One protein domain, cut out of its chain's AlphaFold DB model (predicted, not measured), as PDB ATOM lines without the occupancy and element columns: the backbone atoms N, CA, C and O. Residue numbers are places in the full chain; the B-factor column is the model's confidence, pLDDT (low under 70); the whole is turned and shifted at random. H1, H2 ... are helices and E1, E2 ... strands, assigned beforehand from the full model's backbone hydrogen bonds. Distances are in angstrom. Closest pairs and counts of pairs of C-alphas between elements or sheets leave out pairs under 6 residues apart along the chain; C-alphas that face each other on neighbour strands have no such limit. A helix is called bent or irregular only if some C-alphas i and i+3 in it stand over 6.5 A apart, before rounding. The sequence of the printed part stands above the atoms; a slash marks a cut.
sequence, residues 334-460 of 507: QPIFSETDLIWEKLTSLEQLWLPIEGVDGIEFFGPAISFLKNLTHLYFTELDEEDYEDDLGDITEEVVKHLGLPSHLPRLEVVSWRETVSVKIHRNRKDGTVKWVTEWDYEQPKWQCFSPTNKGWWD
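AT A GLANCE: This is residues 334 to 460 of the 507 residues of an uncharacterized protein of Gymnopus androsaceus JB14 (UniProt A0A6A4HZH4). The chain winds through two stacked right-handed turns, which lay the parallel strands E1, E2 and E3 side by side, and the E4 and E5 hairpin widens them into one twisted five-stranded sheet. Helix H4 covers one face at the E4 and E5 end, H2 packs beside H4, and a tail with no named element, residues 443 to 460, follows E5. The 127 printed residues hold four named helices and five named strands, in the order H1 E1 H2 E2 H3 H4 E3 E4 E5; the mixed sheet has the order E1 E2 E3 E4 E5. The class is mixed, helices and strands, though under half of the residues, 56, are in named elements. The whole is compact, with a radius of gyration of the C-alphas of 15.1 A and spans of 45 by 38 by 36 A.

IN THESE COORDINATES: The sheet holds E1, residues 352 to 354; E2, 378 to 381; E3, 415 to 418; E4, 422 to 428, 19.6 A long; and E5, 435 to 442, 20.6 A long, ending at C-alpha 442 (107.119, 140.770, 135.171). H4, residues 393 to 404, is 16.7 A long. H2, residues 363 to 370, is 10.3 A long and irregular: C-alphas 365 and 368 are 7.1 A apart. H3 is residues 386 to 391, and H1 is residues 344 to 347, beginning at C-alpha 344 (125.282, 155.040, 152.607).

HOW THE PARTS SIT: E1 and E2 are parallel, with N 380 and O 353 2.8 A apart, within hydrogen-bond range. E2 and E3 are parallel, with N 381 and O 417 at 2.8 A. E1, H2, E2 and E2, H3 H4, E3 are strand-helix-strand units, parallel neighbour strands with helices between, their crossovers right-handed. E3, E4 and E5 form a meander, each strand the antiparallel neighbour of the one before, in two hairpins; N 424 and O 416 are 2.7 A apart, N 425 and O 439 2.8 A. H4 is on the sheet at a height of 9.0 A, over E4 and E5, slantwise to the strands at 48 degrees to E4 on the local plane; its closest C-alphas to E5 are Thr 397 and Val 438, 6.9 A. H2, not on the sheet, touches H4 residues 399 to 404 alone, at a shallow tilt of 28 degrees, the same way; the closest C-alphas are Glu 364 and His 403, 5.7 A. H1 is close to H2 but not clearly touching, the closest C-alphas being Trp 344 and Ile 370, 6.2 A. H3 and H4 meet only through their link. O i to N i+4 pairs are within range in 2 of 4 cases in H2, 6 of 8 in H4 and 0 of 2 in H3, where 1 of 3 O i to N i+3 pairs is; H1 is too short for one.

THE WHOLE: The two C-alphas farthest apart, Thr 340 and Trp 459, are 47.6 A apart. The printed part has no cut and no long link. Mean pLDDT of the printed part is 78.4; residues 339 to 341, 359 to 362, 384 to 394 and 450 to 460 are under 70.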
ATOM      1  N   GLN A 334     132.608 144.456 146.954       74.75
ATOM      2  CA  GLN A 334     132.700 144.348 148.407       74.75
ATOM      3  C   GLN A 334     133.311 145.574 149.110       74.75
ATOM      4  O   GLN A 334     132.766 145.959 150.147       74.75
ATOM      5  N   PRO A 335     134.375 146.228 148.602       76.56
ATOM      6  CA  PRO A 335     134.912 147.439 149.220       76.56
ATOM      7  C   PRO A 335     133.859 148.544 149.391       76.56
ATOM      8  O   PRO A 335     133.749 149.110 150.474       76.56
ATOM      9  N   ILE A 336     133.007 148.766 148.383       78.19
ATOM     10  CA  ILE A 336     131.984 149.827 148.373       78.19
ATOM     11  C   ILE A 336     130.850 149.555 149.374       78.19
ATOM     12  O   ILE A 336     130.238 150.476 149.926       78.19
ATOM     13  N   PHE A 337     130.542 148.278 149.596       77.56
ATOM     14  CA  PHE A 337     129.494 147.837 150.520       77.56
ATOM     15  C   PHE A 337     130.059 147.350 151.862       77.56
ATOM     16  O   PHE A 337     129.333 146.780 152.674       77.56
ATOM     17  N   SER A 338     131.342 147.577 152.134       71.56
ATOM     18  CA  SER A 338     131.938 147.233 153.420       71.56
ATOM     19  C   SER A 338     131.489 148.213 154.516       71.56
ATOM     20  O   SER A 338     131.334 149.410 154.282       71.56
ATOM     21  N   GLU A 339     131.286 147.718 155.747       57.62
ATOM     22  CA  GLU A 339     130.817 148.524 156.898       57.62
ATOM     23  C   GLU A 339     131.744 149.704 157.260       57.62
ATOM     24  O   GLU A 339     131.382 150.560 158.068       57.62
ATOM     25  N   THR A 340     132.949 149.757 156.691       56.12
ATOM     26  CA  THR A 340     133.924 150.821 156.934       56.12
ATOM     27  C   THR A 340     133.567 152.146 156.267       56.12
ATOM     28  O   THR A 340     134.010 153.190 156.757       56.12
ATOM     29  N   ASP A 341     132.731 152.138 155.227       59.28
ATOM     30  CA  ASP A 341     132.444 153.331 154.439       59.28
ATOM     31  C   ASP A 341     131.057 153.919 154.740       59.28
ATOM     32  O   ASP A 341     130.008 153.437 154.316       59.28
ATOM     33  N   LEU A 342     131.062 155.055 155.452       70.88
ATOM     34  CA  LEU A 342     129.890 155.864 155.848       70.88
ATOM     35  C   LEU A 342     129.182 156.547 154.652       70.88
ATOM     36  O   LEU A 342     128.556 157.600 154.801       70.88
ATOM     37  N   ILE A 343     129.329 156.015 153.438       82.00
ATOM     38  CA  ILE A 343     128.778 156.586 152.204       82.00
ATOM     39  C   ILE A 343     127.251 156.491 152.234       82.00
ATOM     40  O   ILE A 343     126.561 157.495 152.053       82.00
ATOM     41  N   TRP A 344     126.721 155.311 152.565       86.75
ATOM     42  CA  TRP A 344     125.282 155.040 152.607       86.75
ATOM     43  C   TRP A 344     124.546 155.858 153.678       86.75
ATOM     44  O   TRP A 344     123.390 156.239 153.485       86.75
ATOM     45  N   GLU A 345     125.226 156.239 154.766       86.62
ATOM     46  CA  GLU A 345     124.671 157.138 155.788       86.62
ATOM     47  C   GLU A 345     124.371 158.547 155.251       86.62
ATOM     48  O   GLU A 345     123.495 159.249 155.766       86.62
ATOM     49  N   LYS A 346     125.063 158.975 154.190       86.12
ATOM     50  CA  LYS A 346     124.861 160.293 153.570       86.12
ATOM     51  C   LYS A 346     123.707 160.311 152.567       86.12
ATOM     52  O   LYS A 346     123.282 161.391 152.166       86.12
ATOM     53  N   LEU A 347     123.177 159.145 152.193       90.00
ATOM     54  CA  LEU A 347     122.145 158.979 151.163       90.00
ATOM     55  C   LEU A 347     120.770 158.608 151.747       90.00
ATOM     56  O   LEU A 347     119.907 158.061 151.068       90.00
ATOM     57  N   THR A 348     120.522 158.941 153.015       91.31
ATOM     58  CA  THR A 348     119.298 158.562 153.754       91.31
ATOM     59  C   THR A 348     117.985 159.092 153.162       91.31
ATOM     60  O   THR A 348     116.912 158.610 153.534       91.31
ATOM     61  N   SER A 349     118.029 160.069 152.252       93.62
ATOM     62  CA  SER A 349     116.857 160.577 151.526       93.62
ATOM     63  C   SER A 349     116.416 159.698 150.354       93.62
ATOM     64  O   SER A 349     115.330 159.942 149.828       93.62
ATOM     65  N   LEU A 350     117.215 158.699 149.957       95.94
ATOM     66  CA  LEU A 350     116.911 157.842 148.813       95.94
ATOM     67  C   LEU A 350     115.584 157.096 148.996       95.94
ATOM     68  O   LEU A 350     115.319 156.484 150.032       95.94
ATOM     69  N   GLU A 351     114.771 157.148 147.948       96.19
ATOM     70  CA  GLU A 351     113.499 156.446 147.795       96.19
ATOM     71  C   GLU A 351     113.617 155.330 146.744       96.19
ATOM     72  O   GLU A 351     112.942 154.308 146.877       96.19
ATOM     73  N   GLN A 352     114.473 155.505 145.730       96.12
ATOM     74  CA  GLN A 352     114.735 154.534 144.666       96.12
ATOM     75  C   GLN A 352     116.239 154.446 144.395       96.12
ATOM     76  O   GLN A 352     116.905 155.475 144.251       96.12
ATOM     77  N   LEU A 353     116.764 153.226 144.329       93.75
ATOM     78  CA  LEU A 353     118.188 152.967 144.138       93.75
ATOM     79  C   LEU A 353     118.380 151.863 143.109       93.75
ATOM     80  O   LEU A 353     117.765 150.808 143.223       93.75
ATOM     81  N   TRP A 354     119.254 152.110 142.144       91.25
ATOM     82  CA  TRP A 354     119.805 151.085 141.273       91.25
ATOM     83  C   TRP A 354     121.177 150.653 141.783       91.25
ATOM     84  O   TRP A 354     122.047 151.499 142.001       91.25
ATOM     85  N   LEU A 355     121.365 149.349 141.954       88.00
ATOM     86  CA  LEU A 355     122.639 148.726 142.274       88.00
ATOM     87  C   LEU A 355     123.147 147.968 141.041       88.00
ATOM     88  O   LEU A 355     122.393 147.181 140.472       88.00
ATOM     89  N   PRO A 356     124.403 148.181 140.621       81.62
ATOM     90  CA  PRO A 356     124.976 147.519 139.453       81.62
ATOM     91  C   PRO A 356     125.441 146.097 139.810       81.62
ATOM     92  O   PRO A 356     126.626 145.794 139.745       81.62
ATOM     93  N   ILE A 357     124.513 145.262 140.276       76.62
ATOM     94  CA  ILE A 357     124.763 143.894 140.741       76.62
ATOM     95  C   ILE A 357     123.946 142.947 139.865       76.62
ATOM     96  O   ILE A 357     122.769 143.219 139.606       76.62
ATOM     97  N   GLU A 358     124.586 141.872 139.414       74.00
ATOM     98  CA  GLU A 358     123.960 140.746 138.715       74.00
ATOM     99  C   GLU A 358     123.626 139.629 139.727       74.00
ATOM    100  O   GLU A 358     124.342 139.450 140.714       74.00
ATOM    101  N   GLY A 359     122.530 138.903 139.500       67.81
ATOM    102  CA  GLY A 359     122.145 137.723 140.287       67.81
ATOM    103  C   GLY A 359     121.534 137.997 141.671       67.81
ATOM    104  O   GLY A 359     121.165 139.126 142.029       67.81
ATOM    105  N   VAL A 360     121.383 136.917 142.446       66.62
ATOM    106  CA  VAL A 360     120.790 136.899 143.803       66.62
ATOM    107  C   VAL A 360     121.865 136.770 144.891       66.62
ATOM    108  O   VAL A 360     121.712 137.323 145.984       66.62
ATOM    109  N   ASP A 361     122.988 136.125 144.570       64.94
ATOM    110  CA  ASP A 361     124.072 135.754 145.497       64.94
ATOM    111  C   ASP A 361     124.765 136.942 146.189       64.94
ATOM    112  O   ASP A 361     125.476 136.789 147.182       64.94
ATOM    113  N   GLY A 362     124.526 138.169 145.723       67.31
ATOM    114  CA  GLY A 362     125.041 139.383 146.350       67.31
ATOM    115  C   GLY A 362     124.197 139.931 147.501       67.31
ATOM    116  O   GLY A 362     124.714 140.725 148.292       67.31
ATOM    117  N   ILE A 363     122.912 139.562 147.618       76.69
ATOM    118  CA  ILE A 363     121.959 140.266 148.502       76.69
ATOM    119  C   ILE A 363     122.391 140.249 149.966       76.69
ATOM    120  O   ILE A 363     122.272 141.260 150.673       76.69
ATOM    121  N   GLU A 364     122.931 139.122 150.422       75.69
ATOM    122  CA  GLU A 364     123.416 138.987 151.789       75.69
ATOM    123  C   GLU A 364     124.575 139.931 152.116       75.69
ATOM    124  O   GLU A 364     124.686 140.396 153.255       75.69
ATOM    125  N   PHE A 365     125.385 140.264 151.110       75.81
ATOM    126  CA  PHE A 365     126.582 141.071 151.264       75.81
ATOM    127  C   PHE A 365     126.253 142.557 151.449       75.81
ATOM    128  O   PHE A 365     126.770 143.211 152.355       75.81
ATOM    129  N   PHE A 366     125.362 143.106 150.622       79.38
ATOM    130  CA  PHE A 366     125.076 144.545 150.637       79.38
ATOM    131  C   PHE A 366     123.898 144.943 151.529       79.38
ATOM    132  O   PHE A 366     123.784 146.119 151.886       79.38
ATOM    133  N   GLY A 367     123.030 144.004 151.922       78.19
ATOM    134  CA  GLY A 367     121.883 144.269 152.799       78.19
ATOM    135  C   GLY A 367     122.230 145.094 154.055       78.19
ATOM    136  O   GLY A 367     121.543 146.086 154.330       78.19
ATOM    137  N   PRO A 368     123.307 144.761 154.799       81.06
ATOM    138  CA  PRO A 368     123.779 145.564 155.927       81.06
ATOM    139  C   PRO A 368     124.205 146.985 155.534       81.06
ATOM    140  O   PRO A 368     123.817 147.943 156.208       81.06
ATOM    141  N   ALA A 369     124.931 147.144 154.426       82.38
ATOM    142  CA  ALA A 369     125.440 148.434 153.960       82.38
ATOM    143  C   ALA A 369     124.311 149.403 153.583       82.38
ATOM    144  O   ALA A 369     124.306 150.561 154.000       82.38
ATOM    145  N   ILE A 370     123.291 148.917 152.871       86.94
ATOM    146  CA  ILE A 370     122.134 149.741 152.494       86.94
ATOM    147  C   ILE A 370     121.098 149.875 153.615       86.94
ATOM    148  O   ILE A 370     120.119 150.607 153.470       86.94
ATOM    149  N   SER A 371     121.301 149.231 154.770       87.50
ATOM    150  CA  SER A 371     120.352 149.276 155.885       87.50
ATOM    151  C   SER A 371     120.134 150.694 156.434       87.50
ATOM    152  O   SER A 371     119.112 150.953 157.070       87.50
ATOM    153  N   PHE A 372     121.026 151.650 156.169       87.69
ATOM    154  CA  PHE A 372     120.838 153.058 156.535       87.69
ATOM    155  C   PHE A 372     119.755 153.767 155.707       87.69
ATOM    156  O   PHE A 372     119.197 154.776 156.147       87.69
ATOM    157  N   LEU A 373     119.384 153.224 154.544       91.62
ATOM    158  CA  LEU A 373     118.439 153.821 153.599       91.62
ATOM    159  C   LEU A 373     116.980 153.569 154.012       91.62
ATOM    160  O   LEU A 373     116.190 152.950 153.303       91.62
ATOM    161  N   LYS A 374     116.576 154.070 155.183       90.88
ATOM    162  CA  LYS A 374     115.243 153.804 155.766       90.88
ATOM    163  C   LYS A 374     114.062 154.323 154.935       90.88
ATOM    164  O   LYS A 374     112.926 153.913 155.181       90.88
ATOM    165  N   ASN A 375     114.310 155.244 154.004       93.75
ATOM    166  CA  ASN A 375     113.302 155.785 153.096       93.75
ATOM    167  C   ASN A 375     113.173 154.998 151.786       93.75
ATOM    168  O   ASN A 375     112.242 155.278 151.033       93.75
ATOM    169  N   LEU A 376     114.045 154.015 151.546       94.94
ATOM    170  CA  LEU A 376     114.075 153.256 150.305       94.94
ATOM    171  C   LEU A 376     112.776 152.465 150.126       94.94
ATOM    172  O   LEU A 376     112.364 151.714 151.011       94.94
ATOM    173  N   THR A 377     112.141 152.661 148.975       94.19
ATOM    174  CA  THR A 377     110.882 152.016 148.575       94.19
ATOM    175  C   THR A 377     111.080 151.051 147.416       94.19
ATOM    176  O   THR A 377     110.413 150.018 147.384       94.19
ATOM    177  N   HIS A 378     112.006 151.359 146.505       94.94
ATOM    178  CA  HIS A 378     112.311 150.536 145.341       94.94
ATOM    179  C   HIS A 378     113.816 150.289 145.258       94.94
ATOM    180  O   HIS A 378     114.608 151.228 145.385       94.94
ATOM    181  N   LEU A 379     114.194 149.035 145.038       93.00
ATOM    182  CA  LEU A 379     115.568 148.615 144.805       93.00
ATOM    183  C   LEU A 379     115.640 147.901 143.457       93.00
ATOM    184  O   LEU A 379     114.845 147.004 143.197       93.00
ATOM    185  N   TYR A 380     116.568 148.326 142.612       91.19
ATOM    186  CA  TYR A 380     116.763 147.790 141.273       91.19
ATOM    187  C   TYR A 380     118.159 147.190 141.146       91.19
ATOM    188  O   TYR A 380     119.107 147.724 141.722       91.19
ATOM    189  N   PHE A 381     118.260 146.129 140.363       87.69
ATOM    190  CA  PHE A 381     119.480 145.409 140.019       87.69
ATOM    191  C   PHE A 381     119.645 145.351 138.502       87.69
ATOM    192  O   PHE A 381     118.683 145.652 137.786       87.69
ATOM    193  N   THR A 382     120.843 144.980 138.033       82.31
ATOM    194  CA  THR A 382     121.132 144.799 136.604       82.31
ATOM    195  C   THR A 382     120.318 143.628 136.076       82.31
ATOM    196  O   THR A 382     119.176 143.844 135.729       82.31
ATOM    197  N   GLU A 383     120.804 142.397 136.064       76.69
ATOM    198  CA  GLU A 383     120.069 141.247 135.514       76.69
ATOM    199  C   GLU A 383     120.218 140.059 136.469       76.69
ATOM    200  O   GLU A 383     121.096 140.071 137.336       76.69
ATOM    201  N   LEU A 384     119.331 139.068 136.385       68.69
ATOM    202  CA  LEU A 384     119.593 137.766 137.009       68.69
ATOM    203  C   LEU A 384     120.546 136.978 136.111       68.69
ATOM    204  O   LEU A 384     120.469 137.113 134.891       68.69
ATOM    205  N   ASP A 385     121.427 136.175 136.706       68.25
ATOM    206  CA  ASP A 385     122.208 135.230 135.911       68.25
ATOM    207  C   ASP A 385     121.244 134.224 135.258       68.25
ATOM    208  O   ASP A 385     120.259 133.806 135.874       68.25
ATOM    209  N   GLU A 386     121.495 133.856 134.001       64.62
ATOM    210  CA  GLU A 386     120.666 132.885 133.275       64.62
ATOM    211  C   GLU A 386     120.662 131.528 134.002       64.62
ATOM    212  O   GLU A 386     119.647 130.831 133.997       64.62
ATOM    213  N   GLU A 387     121.766 131.190 134.683       60.97
ATOM    214  CA  GLU A 387     121.899 129.971 135.491       60.97
ATOM    215  C   GLU A 387     121.016 129.997 136.759       60.97
ATOM    216  O   GLU A 387     120.489 128.955 137.148       60.97
ATOM    217  N   ASP A 388     120.760 131.175 137.348       56.34
ATOM    218  CA  ASP A 388     119.912 131.338 138.546       56.34
ATOM    219  C   ASP A 388     118.410 131.186 138.228       56.34
ATOM    220  O   ASP A 388     117.585 130.938 139.114       56.34
ATOM    221  N   TYR A 389     118.022 131.365 136.959       55.66
ATOM    222  CA  TYR A 389     116.617 131.411 136.547       55.66
ATOM    223  C   TYR A 389     115.998 130.022 136.323       55.66
ATOM    224  O   TYR A 389     114.795 129.850 136.533       55.66
ATOM    225  N   GLU A 390     116.780 129.026 135.890       56.22
ATOM    226  CA  GLU A 390     116.235 127.722 135.477       56.22
ATOM    227  C   GLU A 390     115.961 126.754 136.644       56.22
ATOM    228  O   GLU A 390     115.029 125.950 136.535       56.22
ATOM    229  N   ASP A 391     116.680 126.865 137.769       55.41
ATOM    230  CA  ASP A 391     116.575 125.908 138.885       55.41
ATOM    231  C   ASP A 391     115.988 126.499 140.197       55.41
ATOM    232  O   ASP A 391     115.288 125.767 140.905       55.41
ATOM    233  N   ASP A 392     116.134 127.807 140.490       56.38
ATOM    234  CA  ASP A 392     115.968 128.348 141.862       56.38
ATOM    235  C   ASP A 392     115.113 129.641 141.993       56.38
ATOM    236  O   ASP A 392     115.270 130.440 142.917       56.38
ATOM    237  N   LEU A 393     114.096 129.850 141.146       56.50
ATOM    238  CA  LEU A 393     113.149 130.984 141.289       56.50
ATOM    239  C   LEU A 393     112.473 131.073 142.680       56.50
ATOM    240  O   LEU A 393     112.149 132.165 143.154       56.50
ATOM    241  N   GLY A 394     112.284 129.935 143.359       58.34
ATOM    242  CA  GLY A 394     111.777 129.882 144.736       58.34
ATOM    243  C   GLY A 394     112.699 130.554 145.762       58.34
ATOM    244  O   GLY A 394     112.206 131.072 146.768       58.34
ATOM    245  N   ASP A 395     113.997 130.622 145.475       72.75
ATOM    246  CA  ASP A 395     115.008 131.159 146.382       72.75
ATOM    247  C   ASP A 395     115.041 132.692 146.345       72.75
ATOM    248  O   ASP A 395     115.261 133.330 147.374       72.75
ATOM    249  N   ILE A 396     114.681 133.329 145.224       79.25
ATOM    250  CA  ILE A 396     114.705 134.800 145.085       79.25
ATOM    251  C   ILE A 396     113.792 135.477 146.110       79.25
ATOM    252  O   ILE A 396     114.163 136.456 146.769       79.25
ATOM    253  N   THR A 397     112.569 134.969 146.268       84.31
ATOM    254  CA  THR A 397     111.627 135.534 147.239       84.31
ATOM    255  C   THR A 397     112.055 135.279 148.677       84.31
ATOM    256  O   THR A 397     111.875 136.166 149.521       84.31
ATOM    257  N   GLU A 398     112.638 134.114 148.967       84.06
ATOM    258  CA  GLU A 398     113.183 133.796 150.286       84.06
ATOM    259  C   GLU A 398     114.360 134.716 150.632       84.06
ATOM    260  O   GLU A 398     114.349 135.342 151.696       84.06
ATOM    261  N   GLU A 399     115.302 134.906 149.710       84.62
ATOM    262  CA  GLU A 399     116.478 135.760 149.883       84.62
ATOM    263  C   GLU A 399     116.092 137.238 150.058       84.62
ATOM    264  O   GLU A 399     116.562 137.909 150.989       84.62
ATOM    265  N   VAL A 400     115.124 137.742 149.278       87.19
ATOM    266  CA  VAL A 400     114.555 139.087 149.481       87.19
ATOM    267  C   VAL A 400     113.965 139.225 150.884       87.19
ATOM    268  O   VAL A 400     114.213 140.225 151.563       87.19
ATOM    269  N   VAL A 401     113.188 138.249 151.362       86.81
ATOM    270  CA  VAL A 401     112.583 138.308 152.703       86.81
ATOM    271  C   VAL A 401     113.646 138.236 153.801       86.81
ATOM    272  O   VAL A 401     113.578 139.010 154.764       86.81
ATOM    273  N   LYS A 402     114.621 137.339 153.652       86.06
ATOM    274  CA  LYS A 402     115.673 137.037 154.626       86.06
ATOM    275  C   LYS A 402     116.639 138.205 154.813       86.06
ATOM    276  O   LYS A 402     116.919 138.573 155.955       86.06
ATOM    277  N   HIS A 403     117.078 138.840 153.728       84.19
ATOM    278  CA  HIS A 403     118.129 139.862 153.784       84.19
ATOM    279  C   HIS A 403     117.607 141.303 153.689       84.19
ATOM    280  O   HIS A 403     118.108 142.189 154.393       84.19
ATOM    281  N   LEU A 404     116.550 141.547 152.905       85.06
ATOM    282  CA  LEU A 404     115.995 142.890 152.658       85.06
ATOM    283  C   LEU A 404     114.642 143.123 153.355       85.06
ATOM    284  O   LEU A 404     114.256 144.257 153.659       85.06
ATOM    285  N   GLY A 405     113.909 142.048 153.648       78.25
ATOM    286  CA  GLY A 405     112.572 142.072 154.234       78.25
ATOM    287  C   GLY A 405     112.537 142.460 155.712       78.25
ATOM    288  O   GLY A 405     111.492 142.896 156.210       78.25
ATOM    289  N   LEU A 406     113.660 142.374 156.426       78.50
ATOM    290  CA  LEU A 406     113.721 142.677 157.856       78.50
ATOM    291  C   LEU A 406     113.321 144.143 158.141       78.50
ATOM    292  O   LEU A 406     113.944 145.065 157.608       78.50
ATOM    293  N   PRO A 407     112.322 144.408 159.013       73.94
ATOM    294  CA  PRO A 407     111.875 145.773 159.329       73.94
ATOM    295  C   PRO A 407     112.975 146.655 159.926       73.94
ATOM    296  O   PRO A 407     112.941 147.877 159.804       73.94
ATOM    297  N   SER A 408     113.954 146.031 160.584       74.75
ATOM    298  CA  SER A 408     115.144 146.691 161.117       74.75
ATOM    299  C   SER A 408     116.085 147.192 160.025       74.75
ATOM    300  O   SER A 408     116.842 148.121 160.294       74.75
ATOM    301  N   HIS A 409     116.047 146.619 158.819       81.69
ATOM    302  CA  HIS A 409     116.918 146.984 157.704       81.69
ATOM    303  C   HIS A 409     116.216 148.009 156.814       81.69
ATOM    304  O   HIS A 409     116.515 149.197 156.922       81.69
ATOM    305  N   LEU A 410     115.210 147.594 156.041       88.88
ATOM    306  CA  LEU A 410     114.546 148.440 155.046       88.88
ATOM    307  C   LEU A 410     113.026 148.485 155.290       88.88
ATOM    308  O   LEU A 410     112.250 147.827 154.596       88.88
ATOM    309  N   PRO A 411     112.556 149.266 156.283       88.38
ATOM    310  CA  PRO A 411     111.164 149.233 156.743       88.38
ATOM    311  C   PRO A 411     110.141 149.697 155.699       88.38
ATOM    312  O   PRO A 411     108.951 149.415 155.849       88.38
ATOM    313  N   ARG A 412     110.583 150.442 154.679       91.62
ATOM    314  CA  ARG A 412     109.736 150.999 153.618       91.62
ATOM    315  C   ARG A 412     109.910 150.324 152.265       91.62
ATOM    316  O   ARG A 412     109.238 150.744 151.336       91.62
ATOM    317  N   LEU A 413     110.758 149.302 152.151       93.19
ATOM    318  CA  LEU A 413     110.973 148.626 150.877       93.19
ATOM    319  C   LEU A 413     109.687 147.912 150.450       93.19
ATOM    320  O   LEU A 413     109.155 147.089 151.207       93.19
ATOM    321  N   GLU A 414     109.207 148.262 149.259       92.50
ATOM    322  CA  GLU A 414     107.975 147.766 148.645       92.50
ATOM    323  C   GLU A 414     108.259 146.920 147.405       92.50
ATOM    324  O   GLU A 414     107.512 145.976 147.156       92.50
ATOM    325  N   VAL A 415     109.303 147.245 146.637       93.44
ATOM    326  CA  VAL A 415     109.616 146.580 145.366       93.44
ATOM    327  C   VAL A 415     111.114 146.318 145.251       93.44
ATOM    328  O   VAL A 415     111.926 147.198 145.546       93.44
ATOM    329  N   VAL A 416     111.457 145.113 144.807       92.50
ATOM    330  CA  VAL A 416     112.805 144.709 144.403       92.50
ATOM    331  C   VAL A 416     112.733 144.190 142.972       92.50
ATOM    332  O   VAL A 416     111.859 143.383 142.679       92.50
ATOM    333  N   SER A 417     113.597 144.664 142.082       91.44
ATOM    334  CA  SER A 417     113.487 144.407 140.645       91.44
ATOM    335  C   SER A 417     114.840 144.099 140.018       91.44
ATOM    336  O   SER A 417     115.800 144.813 140.283       91.44
ATOM    337  N   TRP A 418     114.879 143.119 139.123       89.12
ATOM    338  CA  TRP A 418     116.001 142.841 138.224       89.12
ATOM    339  C   TRP A 418     115.573 143.231 136.811       89.12
ATOM    340  O   TRP A 418     114.451 142.907 136.410       89.12
ATOM    341  N   ARG A 419     116.405 144.000 136.097       84.19
ATOM    342  CA  ARG A 419     116.086 144.505 134.752       84.19
ATOM    343  C   ARG A 419     115.739 143.345 133.849       84.19
ATOM    344  O   ARG A 419     116.410 142.326 133.867       84.19
ATOM    345  N   GLU A 420     114.677 143.535 133.076       81.81
ATOM    346  CA  GLU A 420     114.245 142.620 132.014       81.81
ATOM    347  C   GLU A 420     113.898 141.192 132.470       81.81
ATOM    348  O   GLU A 420     113.413 140.415 131.657       81.81
ATOM    349  N   THR A 421     114.018 140.874 133.766       84.44
ATOM    350  CA  THR A 421     113.713 139.545 134.305       84.44
ATOM    351  C   THR A 421     112.462 139.549 135.182       84.44
ATOM    352  O   THR A 421     111.376 139.191 134.733       84.44
ATOM    353  N   VAL A 422     112.569 139.972 136.446       87.31
ATOM    354  CA  VAL A 422     111.508 139.776 137.445       87.31
ATOM    355  C   VAL A 422     111.442 140.931 138.428       87.31
ATOM    356  O   VAL A 422     112.381 141.709 138.620       87.31
ATOM    357  N   SER A 423     110.299 141.073 139.081       91.00
ATOM    358  CA  SER A 423     110.134 141.992 140.193       91.00
ATOM    359  C   SER A 423     109.323 141.367 141.317       91.00
ATOM    360  O   SER A 423     108.294 140.732 141.105       91.00
ATOM    361  N   VAL A 424     109.783 141.598 142.540       91.31
ATOM    362  CA  VAL A 424     109.197 141.103 143.780       91.31
ATOM    363  C   VAL A 424     108.576 142.272 144.533       91.31
ATOM    364  O   VAL A 424     109.258 143.202 144.968       91.31
ATOM    365  N   LYS A 425     107.263 142.209 144.751       93.19
ATOM    366  CA  LYS A 425     106.538 143.127 145.632       93.19
ATOM    367  C   LYS A 425     106.444 142.581 147.046       93.19
ATOM    368  O   LYS A 425     105.921 141.492 147.271       93.19
ATOM    369  N   ILE A 426     106.826 143.405 148.013       92.12
ATOM    370  CA  ILE A 426     106.807 143.098 149.439       92.12
ATOM    371  C   ILE A 426     105.548 143.675 150.089       92.12
ATOM    372  O   ILE A 426     105.335 144.888 150.130       92.12
ATOM    373  N   HIS A 427     104.716 142.810 150.677       91.38
ATOM    374  CA  HIS A 427     103.507 143.228 151.386       91.38
ATOM    375  C   HIS A 427     103.732 143.160 152.884       91.38
ATOM    376  O   HIS A 427     103.845 142.084 153.468       91.38
ATOM    377  N   ARG A 428     103.763 144.325 153.530       89.81
ATOM    378  CA  ARG A 428     104.072 144.442 154.960       89.81
ATOM    379  C   ARG A 428     102.824 144.576 155.825       89.81
ATOM    380  O   ARG A 428     101.795 145.134 155.428       89.81
ATOM    381  N   ASN A 429     102.914 144.097 157.058       87.25
ATOM    382  CA  ASN A 429     101.931 144.364 158.092       87.25
ATOM    383  C   ASN A 429     102.028 145.833 158.533       87.25
ATOM    384  O   ASN A 429     103.071 146.313 158.971       87.25
ATOM    385  N   ARG A 430     100.902 146.550 158.463       82.81
ATOM    386  CA  ARG A 430     100.825 147.985 158.785       82.81
ATOM    387  C   ARG A 430     101.201 148.330 160.230       82.81
ATOM    388  O   ARG A 430     101.453 149.498 160.503       82.81
ATOM    389  N   LYS A 431     101.155 147.371 161.163       82.88
ATOM    390  CA  LYS A 431     101.388 147.630 162.594       82.88
ATOM    391  C   LYS A 431     102.855 147.550 163.005       82.88
ATOM    392  O   LYS A 431     103.261 148.320 163.865       82.88
ATOM    393  N   ASP A 432     103.611 146.619 162.435       83.81
ATOM    394  CA  ASP A 432     104.983 146.300 162.857       83.81
ATOM    395  C   ASP A 432     105.995 146.317 161.697       83.81
ATOM    396  O   ASP A 432     107.187 146.128 161.925       83.81
ATOM    397  N   GLY A 433     105.546 146.563 160.460       82.25
ATOM    398  CA  GLY A 433     106.401 146.616 159.271       82.25
ATOM    399  C   GLY A 433     106.930 145.256 158.811       82.25
ATOM    400  O   GLY A 433     107.674 145.203 157.830       82.25
ATOM    401  N   THR A 434     106.552 144.163 159.486       87.06
ATOM    402  CA  THR A 434     106.979 142.795 159.149       87.06
ATOM    403  C   THR A 434     106.447 142.374 157.788       87.06
ATOM    404  O   THR A 434     105.342 142.765 157.399       87.06
ATOM    405  N   VAL A 435     107.224 141.587 157.042       89.06
ATOM    406  CA  VAL A 435     106.757 141.025 155.771       89.06
ATOM    407  C   VAL A 435     105.648 140.021 156.059       89.06
ATOM    408  O   VAL A 435     105.813 139.102 156.856       89.06
ATOM    409  N   LYS A 436     104.492 140.223 155.427       89.19
ATOM    410  CA  LYS A 436     103.335 139.333 155.524       89.19
ATOM    411  C   LYS A 436     103.376 138.270 154.428       89.19
ATOM    412  O   LYS A 436     103.014 137.129 154.686       89.19
ATOM    413  N   TRP A 437     103.725 138.685 153.213       88.94
ATOM    414  CA  TRP A 437     103.900 137.852 152.022       88.94
ATOM    415  C   TRP A 437     104.581 138.681 150.924       88.94
ATOM    416  O   TRP A 437     104.668 139.910 151.030       88.94
ATOM    417  N   VAL A 438     105.034 138.007 149.874       91.06
ATOM    418  CA  VAL A 438     105.641 138.601 148.679       91.06
ATOM    419  C   VAL A 438     104.937 138.080 147.425       91.06
ATOM    420  O   VAL A 438     104.326 137.014 147.465       91.06
ATOM    421  N   THR A 439     104.955 138.859 146.346       91.19
ATOM    422  CA  THR A 439     104.453 138.440 145.025       91.19
ATOM    423  C   THR A 439     105.429 138.812 143.946       91.19
ATOM    424  O   THR A 439     105.882 139.953 143.922       91.19
ATOM    425  N   GLU A 440     105.633 137.888 143.027       89.38
ATOM    426  CA  GLU A 440     106.375 138.100 141.795       89.38
ATOM    427  C   GLU A 440     105.468 138.636 140.685       89.38
ATOM    428  O   GLU A 440     104.256 138.391 140.668       89.38
ATOM    429  N   TRP A 441     106.075 139.386 139.773       89.56
ATOM    430  CA  TRP A 441     105.497 139.812 138.506       89.56
ATOM    431  C   TRP A 441     106.609 140.139 137.501       89.56
ATOM    432  O   TRP A 441     107.780 140.275 137.877       89.56
ATOM    433  N   ASP A 442     106.217 140.363 136.250       85.50
ATOM    434  CA  ASP A 442     107.119 140.770 135.171       85.50
ATOM    435  C   ASP A 442     107.750 142.136 135.442       85.50
ATOM    436  O   ASP A 442     107.084 143.072 135.897       85.50
ATOM    437  N   TYR A 443     109.039 142.267 135.135       84.12
ATOM    438  CA  TYR A 443     109.756 143.522 135.308       84.12
ATOM    439  C   TYR A 443     109.034 144.708 134.644       84.12
ATOM    440  O   TYR A 443     108.862 144.770 133.428       84.12
ATOM    441  N   GLU A 444     108.661 145.704 135.453       79.38
ATOM    442  CA  GLU A 444     108.141 146.977 134.958       79.38
ATOM    443  C   GLU A 444     109.252 148.027 134.987       79.38
ATOM    444  O   GLU A 444     109.600 148.565 136.044       79.38
ATOM    445  N   GLN A 445     109.783 148.360 133.809       79.62
ATOM    446  CA  GLN A 445     110.816 149.382 133.683       79.62
ATOM    447  C   GLN A 445     110.328 150.731 134.249       79.62
ATOM    448  O   GLN A 445     109.332 151.293 133.772       79.62
ATOM    449  N   PRO A 446     111.018 151.310 135.248       81.50
ATOM    450  CA  PRO A 446     110.631 152.595 135.793       81.50
ATOM    451  C   PRO A 446     110.879 153.705 134.769       81.50
ATOM    452  O   PRO A 446     111.853 153.713 134.017       81.50
ATOM    453  N   LYS A 447     109.995 154.706 134.771       75.94
ATOM    454  CA  LYS A 447     109.969 155.765 133.746       75.94
ATOM    455  C   LYS A 447     111.271 156.561 133.612       75.94
ATOM    456  O   LYS A 447     111.500 157.124 132.550       75.94
ATOM    457  N   TRP A 448     112.066 156.641 134.677       80.00
ATOM    458  CA  TRP A 448     113.328 157.385 134.721       80.00
ATOM    459  C   TRP A 448     114.524 156.603 134.155       80.00
ATOM    460  O   TRP A 448     115.551 157.212 133.878       80.00
ATOM    461  N   GLN A 449     114.411 155.284 133.944       71.31
ATOM    462  CA  GLN A 449     115.486 154.485 133.338       71.31
ATOM    463  C   GLN A 449     115.588 154.648 131.825       71.31
ATOM    464  O   GLN A 449     116.635 154.375 131.245       71.31
ATOM    465  N   CYS A 450     114.512 155.069 131.168       65.38
ATOM    466  CA  CYS A 450     114.596 155.442 129.768       65.38
ATOM    467  C   CYS A 450     114.965 156.912 129.675       65.38
ATOM    468  O   CYS A 450     114.371 157.745 130.367       65.38
ATOM    469  N   PHE A 451     115.811 157.251 128.706       59.75
ATOM    470  CA  PHE A 451     115.822 158.609 128.203       59.75
ATOM    471  C   PHE A 451     114.449 158.899 127.574       59.75
ATOM    472  O   PHE A 451     114.108 158.453 126.481       59.75
ATOM    473  N   SER A 452     113.595 159.569 128.340       56.03
ATOM    474  CA  SER A 452     112.274 160.013 127.927       56.03
ATOM    475  C   SER A 452     112.170 161.476 128.312       56.03
ATOM    476  O   SER A 452     111.913 161.775 129.481       56.03
ATOM    477  N   PRO A 453     112.335 162.392 127.351       48.41
ATOM    478  CA  PRO A 453     112.171 163.807 127.622       48.41
ATOM    479  C   PRO A 453     110.746 164.022 128.112       48.41
ATOM    480  O   PRO A 453     109.792 163.756 127.382       48.41
ATOM    481  N   THR A 454     110.611 164.417 129.379       42.34
ATOM    482  CA  THR A 454     109.370 164.808 130.069       42.34
ATOM    483  C   THR A 454     108.065 164.259 129.459       42.34
ATOM    484  O   THR A 454     107.430 164.905 128.630       42.34
ATOM    485  N   ASN A 455     107.614 163.106 129.972       39.69
ATOM    486  CA  ASN A 455     106.347 162.425 129.658       39.69
ATOM    487  C   ASN A 455     106.235 161.829 128.237       39.69
ATOM    488  O   ASN A 455     105.475 162.327 127.405       39.69
ATOM    489  N   LYS A 456     106.784 160.614 128.061       39.72
ATOM    490  CA  LYS A 456     106.317 159.574 127.104       39.72
ATOM    491  C   LYS A 456     104.787 159.573 126.873       39.72
ATOM    492  O   LYS A 456     104.309 159.337 125.772       39.72
ATOM    493  N   GLY A 457     103.999 159.920 127.897       37.75
ATOM    494  CA  GLY A 457     102.534 159.968 127.838       37.75
ATOM    495  C   GLY A 457     101.891 161.052 126.959       37.75
ATOM    496  O   GLY A 457     100.661 161.078 126.902       37.75
ATOM    497  N   TRP A 458     102.641 161.959 126.319       35.75
ATOM    498  CA  TRP A 458     102.048 162.990 125.448       35.75
ATOM    499  C   TRP A 458     102.120 162.680 123.948       35.75
ATOM    500  O   TRP A 458     101.257 163.157 123.215       35.75
ATOM    501  N   TRP A 459     103.064 161.847 123.496       38.22
ATOM    502  CA  TRP A 459     103.314 161.642 122.059       38.22
ATOM    503  C   TRP A 459     103.357 160.176 121.610       38.22
ATOM    504  O   TRP A 459     103.007 159.913 120.459       38.22
ATOM    505  N   ASP A 460     103.664 159.216 122.492       36.69
ATOM    506  CA  ASP A 460     103.652 157.786 122.146       36.69
ATOM    507  C   ASP A 460     102.212 157.260 122.097       36.69
ATOM    508  O   ASP A 460     101.666 156.685 123.038       36.69
TER     509      ASP A 460